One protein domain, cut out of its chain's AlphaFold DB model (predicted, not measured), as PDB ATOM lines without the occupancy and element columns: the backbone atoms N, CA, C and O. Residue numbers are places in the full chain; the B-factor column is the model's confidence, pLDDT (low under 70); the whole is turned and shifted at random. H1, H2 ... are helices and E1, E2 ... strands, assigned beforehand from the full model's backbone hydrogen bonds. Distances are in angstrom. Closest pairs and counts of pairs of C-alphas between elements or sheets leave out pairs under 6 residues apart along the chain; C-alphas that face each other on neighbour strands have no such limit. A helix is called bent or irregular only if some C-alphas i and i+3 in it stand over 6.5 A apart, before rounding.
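Overview. This is residues 7 to 180 of the 232 residues of an uncharacterized protein of Candidatus Atribacteria bacterium (UniProt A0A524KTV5). One twisted sheet folds over on itself into two walls, partly face to face with their strands crossed, like a flattened, incompletely closed sandwich. E4, E3, E2, E1, E12 and the first part of E10 make one wall; E5 to E9, the last part of E10 and E11 make the other, and bent E10 joins them, while short H1 and residues 119 to 130 lie at one end. The printed part has 174 residues, with nine strands, H1, then three strands; the sheet is branched, without a single order, and its neighbour pairs are antiparallel. The class is mostly strand, and the whole is compact and rounded, with a radius of gyration of the C-alphas of 15.9 A and spans of 46 by 38 by 26 A.

Along the chain. Find C-alpha 22 at (30.728, 39.732, 27.623); from there E1, residues 22 to 31, runs 29.9 A. Next come E2, 38 to 47, 28.9 A; E3, 52 to 60, 25.6 A; and E4, 66 to 71. Short E5, 76 to 78, E6, 84 to 87, and E7, 90 to 93, lead to E8, 96 to 103, 22.6 A, and E9, 106 to 118, 32.2 A, which bends by 75 degrees at residue 115. After H1, residues 131 to 135, look for E10, 141 to 158, 31.5 A, which bends by 106 degrees at residue 153. E11, 161 to 164, precedes E12, 169 to 177, 28.0 A, ending at C-alpha 177 (25.964, 37.127, 26.246).

Arrangement. Start at E10, whose pairing is staggered: E9 lies on one side, E11 and E12 on the other. Look for N 113 and O 153 at 2.7 A with E9, N 158 and O 161 at 2.8 A with E11, and N 144 and O 174 at 2.8 A with E12. E12 and E1 are antiparallel neighbours, with N 27 and O 173 within hydrogen-bond range at 2.8 A. E1 to E4 form a meander, each strand the antiparallel neighbour of the one before; E1 and E2 are a hairpin, with N 30 and O 39 at 2.8 A. E5 to E9 form a second meander, with N 97 and O 112 of E8 and E9 at 2.8 A. The closest C-alphas of E4 and E8, Phe 69 and Asn 103, are 6.6 A apart. E4 and E5 meet only through their link. H1 only grazes the sheet, with residues 131 to 134; 0 of 1 O i to N i+4 pairs and 2 of 2 O i to N i+3 pairs are within hydrogen-bond range.

Size, cuts and confidence. The two C-alphas farthest apart, Ile 125 and Glu 160, are 48.5 A apart. The printed part has no cut; the link from E9 to H1, 12 residues, is long. Mean pLDDT of the printed part is 95.5, and no printed residue is under 70.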
ATOM      1  N   VAL A   7      14.870  43.732  27.077       85.56
ATOM      2  CA  VAL A   7      14.352  42.461  26.539       85.56
ATOM      3  C   VAL A   7      13.414  42.677  25.348       85.56
ATOM      4  O   VAL A   7      13.420  41.872  24.424       85.56
ATOM      5  N   PHE A   8      12.653  43.775  25.333       89.19
ATOM      6  CA  PHE A   8      11.746  44.129  24.233       89.19
ATOM      7  C   PHE A   8      12.442  44.869  23.086       89.19
ATOM      8  O   PHE A   8      11.795  45.251  22.114       89.19
ATOM      9  N   ARG A   9      13.752  45.099  23.202       91.12
ATOM     10  CA  ARG A   9      14.583  45.768  22.199       91.12
ATOM     11  C   ARG A   9      15.823  44.925  21.917       91.12
ATOM     12  O   ARG A   9      16.936  45.407  22.125       91.12
ATOM     13  N   PRO A  10      15.666  43.668  21.463       91.56
ATOM     14  CA  PRO A  10      16.800  42.764  21.278       91.56
ATOM     15  C   PRO A  10      17.852  43.334  20.317       91.56
ATOM     16  O   PRO A  10      19.025  43.023  20.459       91.56
ATOM     17  N   TRP A  11      17.458  44.225  19.402       93.50
ATOM     18  CA  TRP A  11      18.348  44.923  18.472       93.50
ATOM     19  C   TRP A  11      19.286  45.952  19.118       93.50
ATOM     20  O   TRP A  11      20.337  46.230  18.555       93.50
ATOM     21  N   ALA A  12      18.932  46.533  20.265       95.50
ATOM     22  CA  ALA A  12      19.705  47.597  20.908       95.50
ATOM     23  C   ALA A  12      20.830  47.026  21.776       95.50
ATOM     24  O   ALA A  12      20.722  45.878  22.207       95.50
ATOM     25  N   PHE A  13      21.863  47.812  22.075       96.62
ATOM     26  CA  PHE A  13      22.967  47.419  22.956       96.62
ATOM     27  C   PHE A  13      22.456  46.985  24.339       96.62
ATOM     28  O   PHE A  13      21.769  47.741  25.030       96.62
ATOM     29  N   GLN A  14      22.767  45.753  24.735       94.94
ATOM     30  CA  GLN A  14      22.336  45.131  25.998       94.94
ATOM     31  C   GLN A  14      23.455  45.147  27.044       94.94
ATOM     32  O   GLN A  14      23.221  44.937  28.245       94.94
ATOM     33  N   GLY A  15      24.687  45.337  26.580       92.50
ATOM     34  CA  GLY A  15      25.889  45.299  27.374       92.50
ATOM     35  C   GLY A  15      26.183  46.568  28.153       92.50
ATOM     36  O   GLY A  15      25.401  47.506  28.283       92.50
ATOM     37  N   SER A  16      27.387  46.568  28.705       92.94
ATOM     38  CA  SER A  16      28.082  47.776  29.125       92.94
ATOM     39  C   SER A  16      29.569  47.530  28.946       92.94
ATOM     40  O   SER A  16      30.044  46.411  29.155       92.94
ATOM     41  N   LEU A  17      30.324  48.577  28.615       91.81
ATOM     42  CA  LEU A  17      31.771  48.450  28.438       91.81
ATOM     43  C   LEU A  17      32.482  48.042  29.738       91.81
ATOM     44  O   LEU A  17      33.576  47.506  29.703       91.81
ATOM     45  N   THR A  18      31.849  48.214  30.899       91.00
ATOM     46  CA  THR A  18      32.389  47.810  32.207       91.00
ATOM     47  C   THR A  18      32.339  46.300  32.489       91.00
ATOM     48  O   THR A  18      32.893  45.855  33.499       91.00
ATOM     49  N   ARG A  19      31.679  45.494  31.642       91.81
ATOM     50  CA  ARG A  19      31.597  44.035  31.828       91.81
ATOM     51  C   ARG A  19      32.959  43.360  31.632       91.81
ATOM     52  O   ARG A  19      33.799  43.827  30.877       91.81
ATOM     53  N   GLN A  20      33.142  42.233  32.325       90.69
ATOM     54  CA  GLN A  20      34.411  41.483  32.380       90.69
ATOM     55  C   GLN A  20      34.364  40.122  31.660       90.69
ATOM     56  O   GLN A  20      35.385  39.456  31.530       90.69
ATOM     57  N   LYS A  21      33.166  39.679  31.267       94.56
ATOM     58  CA  LYS A  21      32.910  38.480  30.461       94.56
ATOM     59  C   LYS A  21      31.658  38.759  29.645       94.56
ATOM     60  O   LYS A  21      30.546  38.610  30.157       94.56
ATOM     61  N   TYR A  22      31.838  39.295  28.450       96.50
ATOM     62  CA  TYR A  22      30.728  39.732  27.623       96.50
ATOM     63  C   TYR A  22      31.107  39.801  26.156       96.50
ATOM     64  O   TYR A  22      32.176  40.299  25.827       96.50
ATOM     65  N   PHE A  23      30.201  39.380  25.291       97.38
ATOM     66  CA  PHE A  23      30.264  39.675  23.873       97.38
ATOM     67  C   PHE A  23      28.910  40.196  23.407       97.38
ATOM     68  O   PHE A  23      27.864  39.884  23.990       97.38
ATOM     69  N   GLU A  24      28.944  40.989  22.350       98.12
ATOM     70  CA  GLU A  24      27.754  41.455  21.657       98.12
ATOM     71  C   GLU A  24      28.128  41.815  20.227       98.12
ATOM     72  O   GLU A  24      29.115  42.517  20.014       98.12
ATOM     73  N   GLY A  25      27.362  41.316  19.261       98.31
ATOM     74  CA  GLY A  25      27.614  41.546  17.845       98.31
ATOM     75  C   GLY A  25      26.336  41.492  17.023       98.31
ATOM     76  O   GLY A  25      25.381  40.797  17.374       98.31
ATOM     77  N   TRP A  26      26.322  42.242  15.928       98.69
ATOM     78  CA  TRP A  26      25.189  42.337  15.010       98.69
ATOM     79  C   TRP A  26      25.606  41.792  13.659       98.69
ATOM     80  O   TRP A  26      26.555  42.287  13.075       98.69
ATOM     81  N   TYR A  27      24.900  40.800  13.141       98.62
ATOM     82  CA  TYR A  27      25.187  40.208  11.844       98.62
ATOM     83  C   TYR A  27      24.323  40.869  10.771       98.62
ATOM     84  O   TYR A  27      23.099  40.720  10.773       98.62
ATOM     85  N   PHE A  28      24.960  41.587   9.846       98.81
ATOM     86  CA  PHE A  28      24.312  42.156   8.667       98.81
ATOM     87  C   PHE A  28      24.694  41.340   7.446       98.81
ATOM     88  O   PHE A  28      25.869  41.280   7.106       98.81
ATOM     89  N   LYS A  29      23.713  40.748   6.768       98.69
ATOM     90  CA  LYS A  29      23.909  40.015   5.515       98.69
ATOM     91  C   LYS A  29      23.375  40.816   4.344       98.69
ATOM     92  O   LYS A  29      22.242  41.296   4.400       98.69
ATOM     93  N   HIS A  30      24.137  40.831   3.259       98.56
ATOM     94  CA  HIS A  30      23.807  41.466   1.989       98.56
ATOM     95  C   HIS A  30      23.929  40.454   0.864       98.56
ATOM     96  O   HIS A  30      24.926  39.742   0.771       98.56
ATOM     97  N   VAL A  31      22.911  40.389   0.012       98.12
ATOM     98  CA  VAL A  31      22.943  39.598  -1.218       98.12
ATOM     99  C   VAL A  31      22.603  40.507  -2.389       98.12
ATOM    100  O   VAL A  31      21.548  41.148  -2.366       98.12
ATOM    101  N   SER A  32      23.476  40.565  -3.396       97.81
ATOM    102  CA  SER A  32      23.250  41.351  -4.613       97.81
ATOM    103  C   SER A  32      22.062  40.819  -5.421       97.81
ATOM    104  O   SER A  32      21.605  39.685  -5.239       97.81
ATOM    105  N   ALA A  33      21.508  41.644  -6.313       96.25
ATOM    106  CA  ALA A  33      20.307  41.290  -7.076       96.25
ATOM    107  C   ALA A  33      20.496  40.043  -7.961       96.25
ATOM    108  O   ALA A  33      19.573  39.235  -8.098       96.25
ATOM    109  N   ASN A  34      21.697  39.861  -8.519       95.31
ATOM    110  CA  ASN A  34      22.067  38.681  -9.307       95.31
ATOM    111  C   ASN A  34      22.424  37.456  -8.436       95.31
ATOM    112  O   ASN A  34      22.585  36.369  -8.978       95.31
ATOM    113  N   LYS A  35      22.478  37.613  -7.102       95.31
ATOM    114  CA  LYS A  35      22.823  36.583  -6.105       95.31
ATOM    115  C   LYS A  35      24.272  36.083  -6.173       95.31
ATOM    116  O   LYS A  35      24.599  35.098  -5.503       95.31
ATOM    117  N   GLU A  36      25.133  36.737  -6.947       95.81
ATOM    118  CA  GLU A  36      26.542  36.359  -7.069       95.81
ATOM    119  C   GLU A  36      27.385  36.879  -5.910       95.81
ATOM    120  O   GLU A  36      28.295  36.181  -5.469       95.81
ATOM    121  N   ASP A  37      27.012  38.017  -5.329       97.75
ATOM    122  CA  ASP A  37      27.711  38.604  -4.194       97.75
ATOM    123  C   ASP A  37      26.913  38.371  -2.921       97.75
ATOM    124  O   ASP A  37      25.770  38.814  -2.775       97.75
ATOM    125  N   VAL A  38      27.534  37.664  -1.980       98.00
ATOM    126  CA  VAL A  38      27.007  37.470  -0.632       98.00
ATOM    127  C   VAL A  38      28.064  37.943   0.340       98.00
ATOM    128  O   VAL A  38      29.114  37.321   0.453       98.00
ATOM    129  N   TRP A  39      27.770  39.017   1.055       98.50
ATOM    130  CA  TRP A  39      28.680  39.597   2.032       98.50
ATOM    131  C   TRP A  39      27.996  39.712   3.380       98.50
ATOM    132  O   TRP A  39      26.769  39.816   3.476       98.50
ATOM    133  N   SER A  40      28.774  39.630   4.450       98.56
ATOM    134  CA  SER A  40      28.277  39.938   5.783       98.56
ATOM    135  C   SER A  40      29.269  40.777   6.560       98.56
ATOM    136  O   SER A  40      30.471  40.546   6.486       98.56
ATOM    137  N   PHE A  41      28.739  41.735   7.311       98.75
ATOM    138  CA  PHE A  41      29.509  42.667   8.124       98.75
ATOM    139  C   PHE A  41      29.003  42.583   9.556       98.75
ATOM    140  O   PHE A  41      27.802  42.716   9.803       98.75
ATOM    141  N   ILE A  42      29.914  42.318  10.484       98.81
ATOM    142  CA  ILE A  42      29.583  41.978  11.863       98.81
ATOM    143  C   ILE A  42      30.353  42.912  12.798       98.81
ATOM    144  O   ILE A  42      31.460  42.569  13.220       98.81
ATOM    145  N   PRO A  43      29.823  44.110  13.109       98.75
ATOM    146  CA  PRO A  43      30.356  44.914  14.196       98.75
ATOM    147  C   PRO A  43      30.084  44.221  15.532       98.75
ATOM    148  O   PRO A  43      28.986  43.702  15.768       98.75
ATOM    149  N   GLY A  44      31.055  44.254  16.436       98.31
ATOM    150  CA  GLY A  44      30.893  43.681  17.761       98.31
ATOM    151  C   GLY A  44      31.954  44.102  18.763       98.31
ATOM    152  O   GLY A  44      32.926  44.785  18.443       98.31
ATOM    153  N   ILE A  45      31.735  43.678  20.004       98.12
ATOM    154  CA  ILE A  45      32.686  43.797  21.108       98.12
ATOM    155  C   ILE A  45      32.914  42.442  21.761       98.12
ATOM    156  O   ILE A  45      31.992  41.631  21.893       98.12
ATOM    157  N   SER A  46      34.135  42.236  22.241       97.31
ATOM    158  CA  SER A  46      34.518  41.105  23.078       97.31
ATOM    159  C   SER A  46      35.260  41.623  24.304       97.31
ATOM    160  O   SER A  46      36.291  42.289  24.209       97.31
ATOM    161  N   LEU A  47      34.692  41.363  25.479       96.69
ATOM    162  CA  LEU A  47      35.180  41.825  26.769       96.69
ATOM    163  C   LEU A  47      35.513  40.612  27.635       96.69
ATOM    164  O   LEU A  47      34.618  39.900  28.102       96.69
ATOM    165  N   SER A  48      36.797  40.409  27.897       94.25
ATOM    166  CA  SER A  48      37.302  39.415  28.838       94.25
ATOM    167  C   SER A  48      38.240  40.071  29.858       94.25
ATOM    168  O   SER A  48      38.530  41.267  29.792       94.25
ATOM    169  N   ARG A  49      38.718  39.287  30.832       89.38
ATOM    170  CA  ARG A  49      39.764  39.736  31.766       89.38
ATOM    171  C   ARG A  49      41.139  39.854  31.104       89.38
ATOM    172  O   ARG A  49      41.987  40.570  31.618       89.38
ATOM    173  N   GLU A  50      41.350  39.125  30.015       87.62
ATOM    174  CA  GLU A  50      42.633  39.008  29.315       87.62
ATOM    175  C   GLU A  50      42.769  40.045  28.200       87.62
ATOM    176  O   GLU A  50      43.876  40.428  27.838       87.62
ATOM    177  N   GLY A  51      41.645  40.539  27.680       91.44
ATOM    178  CA  GLY A  51      41.626  41.528  26.617       91.44
ATOM    179  C   GLY A  51      40.225  42.066  26.378       91.44
ATOM    180  O   GLY A  51      39.216  41.390  26.593       91.44
ATOM    181  N   ARG A  52      40.162  43.320  25.942       95.81
ATOM    182  CA  ARG A  52      38.921  44.000  25.585       95.81
ATOM    183  C   ARG A  52      39.153  44.666  24.241       95.81
ATOM    184  O   ARG A  52      40.049  45.497  24.142       95.81
ATOM    185  N   HIS A  53      38.373  44.291  23.243       97.19
ATOM    186  CA  HIS A  53      38.481  44.842  21.899       97.19
ATOM    187  C   HIS A  53      37.101  44.955  21.261       97.19
ATOM    188  O   HIS A  53      36.136  44.294  21.671       97.19
ATOM    189  N   ALA A  54      37.018  45.819  20.263       98.38
ATOM    190  CA  ALA A  54      35.919  45.871  19.323       98.38
ATOM    191  C   ALA A  54      36.408  45.356  17.967       98.38
ATOM    192  O   ALA A  54      37.611  45.291  17.714       98.38
ATOM    193  N   PHE A  55      35.489  44.936  17.111       98.38
ATOM    194  CA  PHE A  55      35.848  44.391  15.810       98.38
ATOM    195  C   PHE A  55      34.744  44.594  14.780       98.38
ATOM    196  O   PHE A  55      33.562  44.663  15.120       98.38
ATOM    197  N   ILE A  56      35.139  44.639  13.511       98.75
ATOM    198  CA  ILE A  56      34.248  44.415  12.373       98.75
ATOM    199  C   ILE A  56      34.744  43.150  11.687       98.75
ATOM    200  O   ILE A  56      35.827  43.141  11.104       98.75
ATOM    201  N   GLN A  57      33.971  42.071  11.764       98.56
ATOM    202  CA  GLN A  57      34.244  40.869  10.983       98.56
ATOM    203  C   GLN A  57      33.533  40.974   9.634       98.56
ATOM    204  O   GLN A  57      32.349  41.308   9.564       98.56
ATOM    205  N   VAL A  58      34.261  40.679   8.565       98.38
ATOM    206  CA  VAL A  58      33.776  40.687   7.189       98.38
ATOM    207  C   VAL A  58      33.840  39.272   6.649       98.38
ATOM    208  O   VAL A  58      34.900  38.654   6.676       98.38
ATOM    209  N   LEU A  59      32.714  38.770   6.155       97.88
ATOM    210  CA  LEU A  59      32.582  37.422   5.612       97.88
ATOM    211  C   LEU A  59      32.154  37.486   4.148       97.88
ATOM    212  O   LEU A  59      31.118  38.075   3.827       97.88
ATOM    213  N   ASN A  60      32.892  36.798   3.285       97.50
ATOM    214  CA  ASN A  60      32.434  36.464   1.946       97.50
ATOM    215  C   ASN A  60      31.622  35.161   2.010       97.50
ATOM    216  O   ASN A  60      32.152  34.071   2.216       97.50
ATOM    217  N   GLY A  61      30.309  35.261   1.827       95.50
ATOM    218  CA  GLY A  61      29.380  34.136   1.918       95.50
ATOM    219  C   GLY A  61      29.444  33.149   0.747       95.50
ATOM    220  O   GLY A  61      28.752  32.133   0.796       95.50
ATOM    221  N   ARG A  62      30.232  33.426  -0.300       95.25
ATOM    222  CA  ARG A  62      30.473  32.498  -1.419       95.25
ATOM    223  C   ARG A  62      31.738  31.675  -1.209       95.25
ATOM    224  O   ARG A  62      31.716  30.478  -1.476       95.25
ATOM    225  N   THR A  63      32.818  32.305  -0.749       96.12
ATOM    226  CA  THR A  63      34.118  31.639  -0.547       96.12
ATOM    227  C   THR A  63      34.294  31.096   0.869       96.12
ATOM    228  O   THR A  63      35.078  30.174   1.074       96.12
ATOM    229  N   GLY A  64      33.565  31.644   1.846       95.50
ATOM    230  CA  GLY A  64      33.764  31.375   3.269       95.50
ATOM    231  C   GLY A  64      34.944  32.136   3.880       95.50
ATOM    232  O   GLY A  64      35.245  31.936   5.054       95.50
ATOM    233  N   GLU A  65      35.612  32.998   3.110       96.06
ATOM    234  CA  GLU A  65      36.710  33.826   3.604       96.06
ATOM    235  C   GLU A  65      36.206  34.838   4.636       96.06
ATOM    236  O   GLU A  65      35.181  35.493   4.430       96.06
ATOM    237  N   SER A  66      36.942  34.971   5.740       96.38
ATOM    238  CA  SER A  66      36.600  35.855   6.846       96.38
ATOM    239  C   SER A  66      37.808  36.683   7.262       96.38
ATOM    240  O   SER A  66      38.809  36.121   7.699       96.38
ATOM    241  N   ASN A  67      37.660  38.005   7.237       96.75
ATOM    242  CA  ASN A  67      38.669  38.963   7.678       96.75
ATOM    243  C   ASN A  67      38.149  39.754   8.883       96.75
ATOM    244  O   ASN A  67      36.965  40.086   8.953       96.75
ATOM    245  N   VAL A  68      39.019  40.041   9.850       97.88
ATOM    246  CA  VAL A  68      38.660  40.780  11.069       97.88
ATOM    247  C   VAL A  68      39.446  42.081  11.116       97.88
ATOM    248  O   VAL A  68      40.672  42.085  11.034       97.88
ATOM    249  N   PHE A  69      38.725  43.185  11.264       98.12
ATOM    250  CA  PHE A  69      39.282  44.508  11.507       98.12
ATOM    251  C   PHE A  69      39.144  44.790  13.001       98.12
ATOM    252  O   PHE A  69      38.025  44.941  13.496       98.12
ATOM    253  N   GLU A  70      40.263  44.780  13.722       97.62
ATOM    254  CA  GLU A  70      40.299  45.018  15.168       97.62
ATOM    255  C   GLU A  70      40.351  46.514  15.489       97.62
ATOM    256  O   GLU A  70      40.999  47.292  14.790       97.62
ATOM    257  N   TYR A  71      39.678  46.896  16.571       98.06
ATOM    258  CA  TYR A  71      39.563  48.269  17.048       98.06
ATOM    259  C   TYR A  71      39.695  48.331  18.568       98.06
ATOM    260  O   TYR A  71      39.358  47.382  19.295       98.06
ATOM    261  N   GLY A  72      40.109  49.496  19.060       97.56
ATOM    262  CA  GLY A  72      40.011  49.819  20.477       97.56
ATOM    263  C   GLY A  72      38.550  49.878  20.935       97.56
ATOM    264  O   GLY A  72      37.641  50.217  20.176       97.56
ATOM    265  N   VAL A  73      38.290  49.563  22.204       96.94
ATOM    266  CA  VAL A  73      36.922  49.636  22.762       96.94
ATOM    267  C   VAL A  73      36.414  51.079  22.824       96.94
ATOM    268  O   VAL A  73      35.211  51.320  22.794       96.94
ATOM    269  N   GLU A  74      37.321  52.042  22.907       96.88
ATOM    270  CA  GLU A  74      37.063  53.477  22.844       96.88
ATOM    271  C   GLU A  74      36.531  53.950  21.485       96.88
ATOM    272  O   GLU A  74      35.900  55.003  21.421       96.88
ATOM    273  N   GLU A  75      36.739  53.173  20.421       98.19
ATOM    274  CA  GLU A  75      36.219  53.460  19.080       98.19
ATOM    275  C   GLU A  75      34.809  52.892  18.864       98.19
ATOM    276  O   GLU A  75      34.195  53.150  17.828       98.19
ATOM    277  N   PHE A  76      34.292  52.123  19.827       98.56
ATOM    278  CA  PHE A  76      32.964  51.525  19.788       98.56
ATOM    279  C   PHE A  76      31.932  52.373  20.536       98.56
ATOM    280  O   PHE A  76      32.105  52.733  21.703       98.56
ATOM    281  N   SER A  77      30.784  52.591  19.902       98.31
ATOM    282  CA  SER A  77      29.594  53.158  20.535       98.31
ATOM    283  C   SER A  77      28.341  52.484  19.995       98.31
ATOM    284  O   SER A  77      28.236  52.232  18.798       98.31
ATOM    285  N   ALA A  78      27.369  52.203  20.862       98.12
ATOM    286  CA  ALA A  78      26.091  51.643  20.444       98.12
ATOM    287  C   ALA A  78      24.924  52.153  21.297       98.12
ATOM    288  O   ALA A  78      25.044  52.333  22.513       98.12
ATOM    289  N   SER A  79      23.770  52.363  20.663       96.88
ATOM    290  CA  SER A  79      22.550  52.819  21.334       96.88
ATOM    291  C   SER A  79      21.917  51.713  22.180       96.88
ATOM    292  O   SER A  79      21.686  50.599  21.718       96.88
ATOM    293  N   GLY A  80      21.537  52.043  23.419       94.88
ATOM    294  CA  GLY A  80      20.717  51.178  24.283       94.88
ATOM    295  C   GLY A  80      19.213  51.211  23.965       94.88
ATOM    296  O   GLY A  80      18.407  50.664  24.718       94.88
ATOM    297  N   LYS A  81      18.800  51.891  22.888       93.62
ATOM    298  CA  LYS A  81      17.386  52.046  22.494       93.62
ATOM    299  C   LYS A  81      17.107  51.549  21.080       93.62
ATOM    300  O   LYS A  81      16.109  50.862  20.860       93.62
ATOM    301  N   ASP A  82      18.008  51.851  20.163       95.00
ATOM    302  CA  ASP A  82      17.850  51.623  18.732       95.00
ATOM    303  C   ASP A  82      18.988  50.740  18.218       95.00
ATOM    304  O   ASP A  82      19.990  50.548  18.907       95.00
ATOM    305  N   LEU A  83      18.837  50.182  17.014       97.12
ATOM    306  CA  LEU A  83      19.986  49.608  16.325       97.12
ATOM    307  C   LEU A  83      20.752  50.764  15.691       97.12
ATOM    308  O   LEU A  83      20.380  51.242  14.617       97.12
ATOM    309  N   ASP A  84      21.791  51.187  16.392       98.25
ATOM    310  CA  ASP A  84      22.701  52.250  15.999       98.25
ATOM    311  C   ASP A  84      24.070  51.923  16.596       98.25
ATOM    312  O   ASP A  84      24.235  51.968  17.817       98.25
ATOM    313  N   VAL A  85      24.999  51.475  15.752       98.75
ATOM    314  CA  VAL A  85      26.340  51.027  16.144       98.75
ATOM    315  C   VAL A  85      27.368  51.792  15.325       98.75
ATOM    316  O   VAL A  85      27.329  51.784  14.096       98.75
ATOM    317  N   HIS A  86      28.299  52.430  16.016       98.75
ATOM    318  CA  HIS A  86      29.463  53.093  15.454       98.75
ATOM    319  C   HIS A  86      30.718  52.334  15.867       98.75
ATOM    320  O   HIS A  86      30.872  51.978  17.039       98.75
ATOM    321  N   LEU A  87      31.607  52.098  14.906       98.44
ATOM    322  CA  LEU A  87      32.903  51.490  15.166       98.44
ATOM    323  C   LEU A  87      33.953  52.054  14.209       98.44
ATOM    324  O   LEU A  87      33.842  51.898  12.989       98.44
ATOM    325  N   GLY A  88      34.934  52.765  14.766       98.06
ATOM    326  CA  GLY A  88      35.857  53.577  13.979       98.06
ATOM    327  C   GLY A  88      35.081  54.602  13.144       98.06
ATOM    328  O   GLY A  88      34.299  55.392  13.673       98.06
ATOM    329  N   LYS A  89      35.254  54.564  11.820       98.25
ATOM    330  CA  LYS A  89      34.508  55.409  10.866       98.25
ATOM    331  C   LYS A  89      33.271  54.734  10.265       98.25
ATOM    332  O   LYS A  89      32.574  55.336   9.450       98.25
ATOM    333  N   SER A  90      32.989  53.497  10.664       98.81
ATOM    334  CA  SER A  90      31.853  52.731  10.157       98.81
ATOM    335  C   SER A  90      30.603  52.937  11.015       98.81
ATOM    336  O   SER A  90      30.678  53.187  12.221       98.81
ATOM    337  N   HIS A  91      29.438  52.818  10.385       98.88
ATOM    338  CA  HIS A  91      28.124  52.975  11.002       98.88
ATOM    339  C   HIS A  91      27.173  51.882  10.527       98.88
ATOM    340  O   HIS A  91      27.120  51.563   9.339       98.88
ATOM    341  N   PHE A  92      26.402  51.333  11.459       98.81
ATOM    342  CA  PHE A  92      25.460  50.252  11.224       98.81
ATOM    343  C   PHE A  92      24.129  50.580  11.889       98.81
ATOM    344  O   PHE A  92      24.067  50.858  13.088       98.81
ATOM    345  N   SER A  93      23.046  50.527  11.119       98.50
ATOM    346  CA  SER A  93      21.708  50.843  11.611       98.50
ATOM    347  C   SER A  93      20.629  50.044  10.888       98.50
ATOM    348  O   SER A  93      20.878  49.329   9.918       98.50
ATOM    349  N   THR A  94      19.381  50.214  11.318       97.12
ATOM    350  CA  THR A  94      18.226  49.733  10.544       97.12
ATOM    351  C   THR A  94      18.060  50.451   9.201       97.12
ATOM    352  O   THR A  94      17.410  49.906   8.317       97.12
ATOM    353  N   SER A  95      18.658  51.630   9.008       98.06
ATOM    354  CA  SER A  95      18.556  52.392   7.756       98.06
ATOM    355  C   SER A  95      19.631  52.047   6.723       98.06
ATOM    356  O   SER A  95      19.509  52.448   5.568       98.06
ATOM    357  N   GLY A  96      20.668  51.304   7.112       98.62
ATOM    358  CA  GLY A  96      21.793  51.005   6.237       98.62
ATOM    359  C   GLY A  96      23.100  50.770   6.978       98.62
ATOM    360  O   GLY A  96      23.162  50.825   8.211       98.62
ATOM    361  N   VAL A  97      24.148  50.558   6.188       98.81
ATOM    362  CA  VAL A  97      25.546  50.530   6.627       98.81
ATOM    363  C   VAL A  97      26.375  51.536   5.847       98.81
ATOM    364  O   VAL A  97      26.186  51.719   4.644       98.81
ATOM    365  N   SER A  98      27.313  52.163   6.545       98.88
ATOM    366  CA  SER A  98      28.421  52.923   5.979       98.88
ATOM    367  C   SER A  98      29.699  52.269   6.466       98.88
ATOM    368  O   SER A  98      29.893  52.154   7.674       98.88
ATOM    369  N   LEU A  99      30.552  51.837   5.548       98.69
ATOM    370  CA  LEU A  99      31.803  51.166   5.871       98.69
ATOM    371  C   LEU A  99      32.970  52.028   5.418       98.69
ATOM    372  O   LEU A  99      32.967  52.542   4.305       98.69
ATOM    373  N   GLU A 100      33.952  52.153   6.298       98.44
ATOM    374  CA  GLU A 100      35.295  52.634   5.985       98.44
ATOM    375  C   GLU A 100      36.244  51.837   6.886       98.44
ATOM    376  O   GLU A 100      36.471  52.183   8.051       98.44
ATOM    377  N   VAL A 101      36.712  50.699   6.373       97.50
ATOM    378  CA  VAL A 101      37.600  49.769   7.082       97.50
ATOM    379  C   VAL A 101      38.831  49.480   6.234       97.50
ATOM    380  O   VAL A 101      38.748  49.371   5.010       97.50
ATOM    381  N   GLN A 102      39.990  49.383   6.880       96.69
ATOM    382  CA  GLN A 102      41.252  49.091   6.214       96.69
ATOM    383  C   GLN A 102      42.229  48.440   7.192       96.69
ATOM    384  O   GLN A 102      42.411  48.931   8.305       96.69
ATOM    385  N   ASN A 103      42.878  47.362   6.762       94.38
ATOM    386  CA  ASN A 103      44.002  46.729   7.448       94.38
ATOM    387  C   ASN A 103      44.914  46.047   6.407       94.38
ATOM    388  O   ASN A 103      44.811  46.309   5.210       94.38
ATOM    389  N   GLU A 104      45.817  45.179   6.860       92.88
ATOM    390  CA  GLU A 104      46.702  44.401   5.982       92.88
ATOM    391  C   GLU A 104      45.950  43.390   5.098       92.88
ATOM    392  O   GLU A 104      46.468  42.986   4.060       92.88
ATOM    393  N   SER A 105      44.738  42.990   5.492       90.00
ATOM    394  CA  SER A 105      43.896  42.022   4.782       90.00
ATOM    395  C   SER A 105      43.060  42.642   3.662       90.00
ATOM    396  O   SER A 105      42.580  41.901   2.812       90.00
ATOM    397  N   GLY A 106      42.859  43.963   3.653       93.81
ATOM    398  CA  GLY A 106      42.107  44.636   2.595       93.81
ATOM    399  C   GLY A 106      41.509  45.976   3.008       93.81
ATOM    400  O   GLY A 106      41.717  46.477   4.119       93.81
ATOM    401  N   LYS A 107      40.747  46.568   2.089       97.62
ATOM    402  CA  LYS A 107      40.055  47.848   2.264       97.62
ATOM    403  C   LYS A 107      38.616  47.757   1.773       97.62
ATOM    404  O   LYS A 107      38.363  47.302   0.663       97.62
ATOM    405  N   ILE A 108      37.679  48.273   2.565       98.44
ATOM    406  CA  ILE A 108      36.274  48.389   2.169       98.44
ATOM    407  C   ILE A 108      35.780  49.799   2.461       98.44
ATOM    408  O   ILE A 108      35.933  50.300   3.576       98.44
ATOM    409  N   ASP A 109      35.173  50.419   1.456       98.62
ATOM    410  CA  ASP A 109      34.607  51.762   1.535       98.62
ATOM    411  C   ASP A 109      33.266  51.822   0.796       98.62
ATOM    412  O   ASP A 109      33.124  51.282  -0.302       98.62
ATOM    413  N   GLY A 110      32.260  52.459   1.388       98.62
ATOM    414  CA  GLY A 110      30.996  52.721   0.705       98.62
ATOM    415  C   GLY A 110      29.780  52.662   1.614       98.62
ATOM    416  O   GLY A 110      29.878  52.657   2.844       98.62
ATOM    417  N   LYS A 111      28.596  52.659   0.994       98.81
ATOM    418  CA  LYS A 111      27.313  52.739   1.699       98.81
ATOM    419  C   LYS A 111      26.259  51.866   1.040       98.81
ATOM    420  O   LYS A 111      26.088  51.896  -0.175       98.81
ATOM    421  N   ILE A 112      25.487  51.177   1.875       98.88
ATOM    422  CA  ILE A 112      24.288  50.444   1.468       98.88
ATOM    423  C   ILE A 112      23.125  50.947   2.321       98.88
ATOM    424  O   ILE A 112      23.150  50.824   3.543       98.88
ATOM    425  N   SER A 113      22.101  51.501   1.682       98.81
ATOM    426  CA  SER A 113      20.861  51.954   2.314       98.81
ATOM    427  C   SER A 113      19.814  50.847   2.315       98.81
ATOM    428  O   SER A 113      19.739  50.047   1.379       98.81
ATOM    429  N   TYR A 114      18.982  50.809   3.353       98.56
ATOM    430  CA  TYR A 114      17.945  49.800   3.533       98.56
ATOM    431  C   TYR A 114      16.547  50.395   3.412       98.56
ATOM    432  O   TYR A 114      16.254  51.479   3.912       98.56
ATOM    433  N   ALA A 115      15.647  49.629   2.803       97.44
ATOM    434  CA  ALA A 115      14.229  49.955   2.726       97.44
ATOM    435  C   ALA A 115      13.361  48.718   2.982       97.44
ATOM    436  O   ALA A 115      13.811  47.580   2.849       97.44
ATOM    437  N   SER A 116      12.076  48.925   3.284       93.44
ATOM    438  CA  SER A 116      11.090  47.837   3.424       93.44
ATOM    439  C   SER A 116      11.491  46.758   4.444       93.44
ATOM    440  O   SER A 116      11.440  45.562   4.147       93.44
ATOM    441  N   ILE A 117      11.914  47.181   5.638       93.88
ATOM    442  CA  ILE A 117      12.336  46.283   6.718       93.88
ATOM    443  C   ILE A 117      11.155  45.430   7.180       93.88
ATOM    444  O   ILE A 117      10.174  45.942   7.714       93.88
ATOM    445  N   ALA A 118      11.275  44.116   7.016       93.25
ATOM    446  CA  ALA A 118      10.361  43.148   7.603       93.25
ATOM    447  C   ALA A 118      10.880  42.740   8.987       93.25
ATOM    448  O   ALA A 118      11.728  41.852   9.105       93.25
ATOM    449  N   GLN A 119      10.390  43.411  10.029       92.75
ATOM    450  CA  GLN A 119      10.753  43.103  11.412       92.75
ATOM    451  C   GLN A 119      10.197  41.747  11.850       92.75
ATOM    452  O   GLN A 119       9.103  41.351  11.442       92.75
ATOM    453  N   TYR A 120      10.941  41.050  12.709       92.38
ATOM    454  CA  TYR A 120      10.438  39.848  13.365       92.38
ATOM    455  C   TYR A 120       9.238  40.211  14.262       92.38
ATOM    456  O   TYR A 120       9.332  41.173  15.029       92.38
ATOM    457  N   PRO A 121       8.114  39.475  14.197       90.50
ATOM    458  CA  PRO A 121       6.942  39.789  15.003       90.50
ATOM    459  C   PRO A 121       7.232  39.578  16.490       90.50
ATOM    460  O   PRO A 121       7.650  38.499  16.909       90.50
ATOM    461  N   SER A 122       6.971  40.600  17.301       88.38
ATOM    462  CA  SER A 122       7.162  40.556  18.749       88.38
ATOM    463  C   SER A 122       5.853  40.796  19.499       88.38
ATOM    464  O   SER A 122       4.934  41.466  19.028       88.38
ATOM    465  N   THR A 123       5.756  40.214  20.689       87.50
ATOM    466  CA  THR A 123       4.648  40.399  21.635       87.50
ATOM    467  C   THR A 123       5.203  40.546  23.049       87.50
ATOM    468  O   THR A 123       6.386  40.310  23.291       87.50
ATOM    469  N   LEU A 124       4.349  40.886  24.017       86.50
ATOM    470  CA  LEU A 124       4.772  41.013  25.414       86.50
ATOM    471  C   LEU A 124       5.268  39.694  26.027       86.50
ATOM    472  O   LEU A 124       6.116  39.719  26.910       86.50
ATOM    473  N   ILE A 125       4.751  38.557  25.557       86.94
ATOM    474  CA  ILE A 125       5.156  37.222  26.027       86.94
ATOM    475  C   ILE A 125       6.262  36.608  25.165       86.94
ATOM    476  O   ILE A 125       7.002  35.756  25.642       86.94
ATOM    477  N   ASN A 126       6.405  37.074  23.921       89.62
ATOM    478  CA  ASN A 126       7.403  36.611  22.960       89.62
ATOM    479  C   ASN A 126       8.091  37.826  22.323       89.62
ATOM    480  O   ASN A 126       7.716  38.232  21.220       89.62
ATOM    481  N   PRO A 127       9.051  38.455  23.020       88.62
ATOM    482  CA  PRO A 127       9.669  39.713  22.593       88.62
ATOM    483  C   PRO A 127      10.570  39.577  21.358       88.62
ATOM    484  O   PRO A 127      10.941  40.580  20.754       88.62
ATOM    485  N   GLY A 128      10.908  38.352  20.956       92.25
ATOM    486  CA  GLY A 128      11.670  38.070  19.749       92.25
ATOM    487  C   GLY A 128      11.690  36.578  19.436       92.25
ATOM    488  O   GLY A 128      10.866  35.812  19.932       92.25
ATOM    489  N   ILE A 129      12.664  36.163  18.634       94.25
ATOM    490  CA  ILE A 129      12.826  34.781  18.154       94.25
ATOM    491  C   ILE A 129      13.171  33.755  19.244       94.25
ATOM    492  O   ILE A 129      13.018  32.555  19.042       94.25
ATOM    493  N   MET A 130      13.605  34.207  20.419       92.44
ATOM    494  CA  MET A 130      13.752  33.339  21.588       92.44
ATOM    495  C   MET A 130      12.457  33.206  22.398       92.44
ATOM    496  O   MET A 130      12.398  32.398  23.316       92.44
ATOM    497  N   GLY A 131      11.424  34.000  22.114       91.19
ATOM    498  CA  GLY A 131      10.153  33.896  22.820       91.19
ATOM    499  C   GLY A 131      10.262  34.104  24.316       91.19
ATOM    500  O   GLY A 131      11.003  34.973  24.776       91.19
ATOM    501  N   TRP A 132       9.570  33.271  25.096       88.62
ATOM    502  CA  TRP A 132       9.659  33.339  26.552       88.62
ATOM    503  C   TRP A 132      11.075  33.048  27.084       88.62
ATOM    504  O   TRP A 132      11.419  33.522  28.172       88.62
ATOM    505  N   TYR A 133      11.953  32.383  26.313       89.31
ATOM    506  CA  TYR A 133      13.365  32.227  26.687       89.31
ATOM    507  C   TYR A 133      14.105  33.563  26.798       89.31
ATOM    508  O   TYR A 133      15.069  33.660  27.557       89.31
ATOM    509  N   SER A 134      13.635  34.634  26.150       88.00
ATOM    510  CA  SER A 134      14.216  35.971  26.321       88.00
ATOM    511  C   SER A 134      14.215  36.452  27.779       88.00
ATOM    512  O   SER A 134      15.092  37.241  28.156       88.00
ATOM    513  N   PHE A 135      13.291  35.959  28.615       87.56
ATOM    514  CA  PHE A 135      13.194  36.298  30.039       87.56
ATOM    515  C   PHE A 135      14.077  35.441  30.946       87.56
ATOM    516  O   PHE A 135      14.278  35.799  32.107       87.56
ATOM    517  N   VAL A 136      14.627  34.333  30.446       85.44
ATOM    518  CA  VAL A 136      15.473  33.457  31.257       85.44
ATOM    519  C   VAL A 136      16.789  34.183  31.576       85.44
ATOM    520  O   VAL A 136      17.455  34.720  30.675       85.44
ATOM    521  N   PRO A 137      17.168  34.270  32.864       81.88
ATOM    522  CA  PRO A 137      18.430  34.872  33.264       81.88
ATOM    523  C   PRO A 137      19.597  33.910  33.006       81.88
ATOM    524  O   PRO A 137      19.420  32.699  32.947       81.88
ATOM    525  N   PHE A 138      20.808  34.462  32.899       81.44
ATOM    526  CA  PHE A 138      22.065  33.696  32.836       81.44
ATOM    527  C   PHE A 138      22.228  32.740  31.643       81.44
ATOM    528  O   PHE A 138      23.109  31.887  31.674       81.44
ATOM    529  N   MET A 139      21.437  32.900  30.578       85.88
ATOM    530  CA  MET A 139      21.744  32.255  29.301       85.88
ATOM    531  C   MET A 139      23.090  32.746  28.777       85.88
ATOM    532  O   MET A 139      23.356  33.951  28.776       85.88
ATOM    533  N   GLU A 140      23.917  31.808  28.327       89.50
ATOM    534  CA  GLU A 140      25.255  32.107  27.821       89.50
ATOM    535  C   GLU A 140      25.215  32.955  26.555       89.50
ATOM    536  O   GLU A 140      26.011  33.882  26.429       89.50
ATOM    537  N   CYS A 141      24.247  32.681  25.678       92.69
ATOM    538  CA  CYS A 141      23.991  33.419  24.454       92.69
ATOM    539  C   CYS A 141      22.495  33.708  24.330       92.69
ATOM    540  O   CYS A 141      21.655  32.824  24.529       92.69
ATOM    541  N   LYS A 142      22.167  34.953  24.002       94.19
ATOM    542  CA  LYS A 142      20.846  35.380  23.562       94.19
ATOM    543  C   LYS A 142      20.927  35.820  22.111       94.19
ATOM    544  O   LYS A 142      21.921  36.411  21.709       94.19
ATOM    545  N   HIS A 143      19.844  35.574  21.388       95.19
ATOM    546  CA  HIS A 143      19.721  35.781  19.956       95.19
ATOM    547  C   HIS A 143      18.505  36.658  19.635       95.19
ATOM    548  O   HIS A 143      17.450  36.562  20.274       95.19
ATOM    549  N   GLY A 144      18.628  37.508  18.622       95.25
ATOM    550  CA  GLY A 144      17.560  38.385  18.160       95.25
ATOM    551  C   GLY A 144      17.580  38.572  16.652       95.25
ATOM    552  O   GLY A 144      18.600  38.950  16.092       95.25
ATOM    553  N   VAL A 145      16.426  38.400  16.005       96.56
ATOM    554  CA  VAL A 145      16.244  38.760  14.592       96.56
ATOM    555  C   VAL A 145      15.666  40.163  14.508       96.56
ATOM    556  O   VAL A 145      14.601  40.444  15.060       96.56
ATOM    557  N   VAL A 146      16.380  41.048  13.820       95.44
ATOM    558  CA  VAL A 146      16.014  42.460  13.671       95.44
ATOM    559  C   VAL A 146      15.268  42.675  12.361       95.44
ATOM    560  O   VAL A 146      14.223  43.322  12.331       95.44
ATOM    561  N   SER A 147      15.785  42.100  11.278       96.38
ATOM    562  CA  SER A 147      15.202  42.194   9.944       96.38
ATOM    563  C   SER A 147      15.233  40.827   9.282       96.38
ATOM    564  O   SER A 147      16.301  40.335   8.930       96.38
ATOM    565  N   MET A 148      14.056  40.231   9.077       96.12
ATOM    566  CA  MET A 148      13.908  38.962   8.351       96.12
ATOM    567  C   MET A 148      14.227  39.132   6.863       96.12
ATOM    568  O   MET A 148      14.683  38.202   6.200       96.12
ATOM    569  N   ARG A 149      13.949  40.326   6.329       95.31
ATOM    570  CA  ARG A 149      14.336  40.767   4.989       95.31
ATOM    571  C   ARG A 149      14.247  42.285   4.883       95.31
ATOM    572  O   ARG A 149      13.381  42.902   5.500       95.31
ATOM    573  N   HIS A 150      15.066  42.873   4.026       96.81
ATOM    574  CA  HIS A 150      14.947  44.267   3.597       96.81
ATOM    575  C   HIS A 150      15.542  44.436   2.196       96.81
ATOM    576  O   HIS A 150      16.273  43.567   1.719       96.81
ATOM    577  N   LYS A 151      15.185  45.525   1.517       97.31
ATOM    578  CA  LYS A 151      15.732  45.902   0.210       97.31
ATOM    579  C   LYS A 151      17.002  46.713   0.378       97.31
ATOM    580  O   LYS A 151      17.096  47.489   1.325       97.31
ATOM    581  N   LEU A 152      17.931  46.513  -0.548       98.56
ATOM    582  CA  LEU A 152      19.234  47.161  -0.573       98.56
ATOM    583  C   LEU A 152      19.303  48.181  -1.711       98.56
ATOM    584  O   LEU A 152      18.723  47.962  -2.779       98.56
ATOM    585  N   SER A 153      20.010  49.281  -1.464       98.69
ATOM    586  CA  SER A 153      20.451  50.210  -2.499       98.69
ATOM    587  C   SER A 153      21.837  50.775  -2.189       98.69
ATOM    588  O   SER A 153      22.149  51.020  -1.025       98.69
ATOM    589  N   GLY A 154      22.659  50.987  -3.211       98.56
ATOM    590  CA  GLY A 154      24.065  51.354  -3.116       98.56
ATOM    591  C   GLY A 154      24.993  50.152  -3.271       98.56
ATOM    592  O   GLY A 154      24.601  49.074  -3.709       98.56
ATOM    593  N   GLY A 155      26.245  50.344  -2.880       98.56
ATOM    594  CA  GLY A 155      27.309  49.384  -3.124       98.56
ATOM    595  C   GLY A 155      28.552  49.697  -2.309       98.56
ATOM    596  O   GLY A 155      28.623  50.714  -1.609       98.56
ATOM    597  N   LEU A 156      29.531  48.807  -2.402       98.69
ATOM    598  CA  LEU A 156      30.798  48.906  -1.688       98.69
ATOM    599  C   LEU A 156      31.950  48.757  -2.672       98.69
ATOM    600  O   LEU A 156      31.927  47.885  -3.536       98.69
ATOM    601  N   GLN A 157      32.978  49.575  -2.505       98.62
ATOM    602  CA  GLN A 157      34.295  49.301  -3.049       98.62
ATOM    603  C   GLN A 157      34.986  48.320  -2.096       98.62
ATOM    604  O   GLN A 157      35.286  48.684  -0.960       98.62
ATOM    605  N   ILE A 158      35.195  47.084  -2.540       97.31
ATOM    606  CA  ILE A 158      35.914  46.030  -1.819       97.31
ATOM    607  C   ILE A 158      37.229  45.808  -2.561       97.31
ATOM    608  O   ILE A 158      37.247  45.289  -3.677       97.31
ATOM    609  N   ASP A 159      38.319  46.277  -1.964       95.44
ATOM    610  CA  ASP A 159      39.630  46.391  -2.594       95.44
ATOM    611  C   ASP A 159      39.536  47.112  -3.950       95.44
ATOM    612  O   ASP A 159      39.136  48.278  -4.021       95.44
ATOM    613  N   GLU A 160      39.876  46.433  -5.044       95.25
ATOM    614  CA  GLU A 160      39.821  46.980  -6.403       95.25
ATOM    615  C   GLU A 160      38.463  46.759  -7.092       95.25
ATOM    616  O   GLU A 160      38.202  47.341  -8.147       95.25
ATOM    617  N   GLN A 161      37.554  45.987  -6.489       96.44
ATOM    618  CA  GLN A 161      36.263  45.636  -7.076       96.44
ATOM    619  C   GLN A 161      35.109  46.445  -6.473       96.44
ATOM    620  O   GLN A 161      34.892  46.461  -5.265       96.44
ATOM    621  N   TYR A 162      34.290  47.049  -7.336       98.12
ATOM    622  CA  TYR A 162      32.991  47.570  -6.923       98.12
ATOM    623  C   TYR A 162      31.949  46.448  -6.896       98.12
ATOM    624  O   TYR A 162      31.747  45.755  -7.896       98.12
ATOM    625  N   VAL A 163      31.278  46.288  -5.758       98.38
ATOM    626  CA  VAL A 163      30.185  45.337  -5.553       98.38
ATOM    627  C   VAL A 163      28.875  46.104  -5.424       98.38
ATOM    628  O   VAL A 163      28.678  46.880  -4.485       98.38
ATOM    629  N   ASP A 164      27.978  45.864  -6.377       98.56
ATOM    630  CA  ASP A 164      26.667  46.498  -6.451       98.56
ATOM    631  C   ASP A 164      25.607  45.680  -5.696       98.56
ATOM    632  O   ASP A 164      25.406  44.487  -5.950       98.56
ATOM    633  N   PHE A 165      24.907  46.329  -4.767       98.50
ATOM    634  CA  PHE A 165      23.803  45.741  -4.012       98.50
ATOM    635  C   PHE A 165      22.439  46.328  -4.392       98.50
ATOM    636  O   PHE A 165      21.440  45.928  -3.785       98.50
ATOM    637  N   ASP A 166      22.348  47.222  -5.379       98.38
ATOM    638  CA  ASP A 166      21.073  47.776  -5.838       98.38
ATOM    639  C   ASP A 166      20.083  46.670  -6.227       98.38
ATOM    640  O   ASP A 166      20.374  45.735  -6.973       98.38
ATOM    641  N   GLY A 167      18.873  46.743  -5.662       96.31
ATOM    642  CA  GLY A 167      17.825  45.738  -5.875       96.31
ATOM    643  C   GLY A 167      18.041  44.419  -5.121       96.31
ATOM    644  O   GLY A 167      17.176  43.534  -5.169       96.31
ATOM    645  N   GLY A 168      19.150  44.299  -4.388       96.94
ATOM    646  CA  GLY A 168      19.494  43.167  -3.541       96.94
ATOM    647  C   GLY A 168      18.583  43.003  -2.322       96.94
ATOM    648  O   GLY A 168      17.619  43.745  -2.096       96.94
ATOM    649  N   THR A 169      18.882  41.981  -1.521       97.19
ATOM    650  CA  THR A 169      18.128  41.649  -0.303       97.19
ATOM    651  C   THR A 169      19.072  41.442   0.869       97.19
ATOM    652  O   THR A 169      20.085  40.757   0.741       97.19
ATOM    653  N   GLY A 170      18.729  42.012   2.023       97.75
ATOM    654  CA  GLY A 170      19.512  41.854   3.244       97.75
ATOM    655  C   GLY A 170      18.759  41.196   4.394       97.75
ATOM    656  O   GLY A 170      17.544  40.996   4.335       97.75
ATOM    657  N   TYR A 171      19.500  40.856   5.446       98.12
ATOM    658  CA  TYR A 171      19.019  40.279   6.707       98.12
ATOM    659  C   TYR A 171      19.846  40.801   7.885       98.12
ATOM    660  O   TYR A 171      21.027  41.094   7.706       98.12
ATOM    661  N   ILE A 172      19.224  40.944   9.058       98.44
ATOM    662  CA  ILE A 172      19.903  41.427  10.268       98.44
ATOM    663  C   ILE A 172      19.495  40.579  11.467       98.44
ATOM    664  O   ILE A 172      18.306  40.490  11.795       98.44
ATOM    665  N   GLU A 173      20.486  40.047  12.168       97.81
ATOM    666  CA  GLU A 173      20.335  39.410  13.476       97.81
ATOM    667  C   GLU A 173      21.423  39.883  14.437       97.81
ATOM    668  O   GLU A 173      22.273  40.706  14.093       97.81
ATOM    669  N   LYS A 174      21.361  39.407  15.672       97.25
ATOM    670  CA  LYS A 174      22.257  39.834  16.728       97.25
ATOM    671  C   LYS A 174      22.371  38.770  17.805       97.25
ATOM    672  O   LYS A 174      21.352  38.234  18.241       97.25
ATOM    673  N   ASP A 175      23.588  38.596  18.302       97.19
ATOM    674  CA  ASP A 175      23.902  37.745  19.442       97.19
ATOM    675  C   ASP A 175      24.570  38.539  20.562       97.19
ATOM    676  O   ASP A 175      25.348  39.468  20.325       97.19
ATOM    677  N   TRP A 176      24.264  38.184  21.807       96.88
ATOM    678  CA  TRP A 176      24.926  38.760  22.972       96.88
ATOM    679  C   TRP A 176      24.902  37.824  24.171       96.88
ATOM    680  O   TRP A 176      23.962  37.056  24.373       96.88
ATOM    681  N   GLY A 177      25.902  37.941  25.039       95.38
ATOM    682  CA  GLY A 177      25.964  37.127  26.246       95.38
ATOM    683  C   GLY A 177      27.378  36.970  26.775       95.38
ATOM    684  O   GLY A 177      28.193  37.878  26.670       95.38
ATOM    685  N   THR A 178      27.661  35.838  27.407       93.44
ATOM    686  CA  THR A 178      28.977  35.512  27.972       93.44
ATOM    687  C   THR A 178      29.797  34.562  27.107       93.44
ATOM    688  O   THR A 178      31.016  34.547  27.259       93.44
ATOM    689  N   SER A 179      29.147  33.753  26.269       91.56
ATOM    690  CA  SER A 179      29.772  32.819  25.322       91.56
ATOM    691  C   SER A 179      28.741  32.300  24.317       91.56
ATOM    692  O   SER A 179      27.556  32.242  24.632       91.56
ATOM    693  N   PHE A 180      29.181  31.888  23.126       91.50
ATOM    694  CA  PHE A 180      28.344  31.070  22.246       91.50
ATOM    695  C   PHE A 180      28.070  29.691  22.880       91.50
ATOM    696  O   PHE A 180      28.844  29.270  23.748       91.50
TER     697      PHE A 180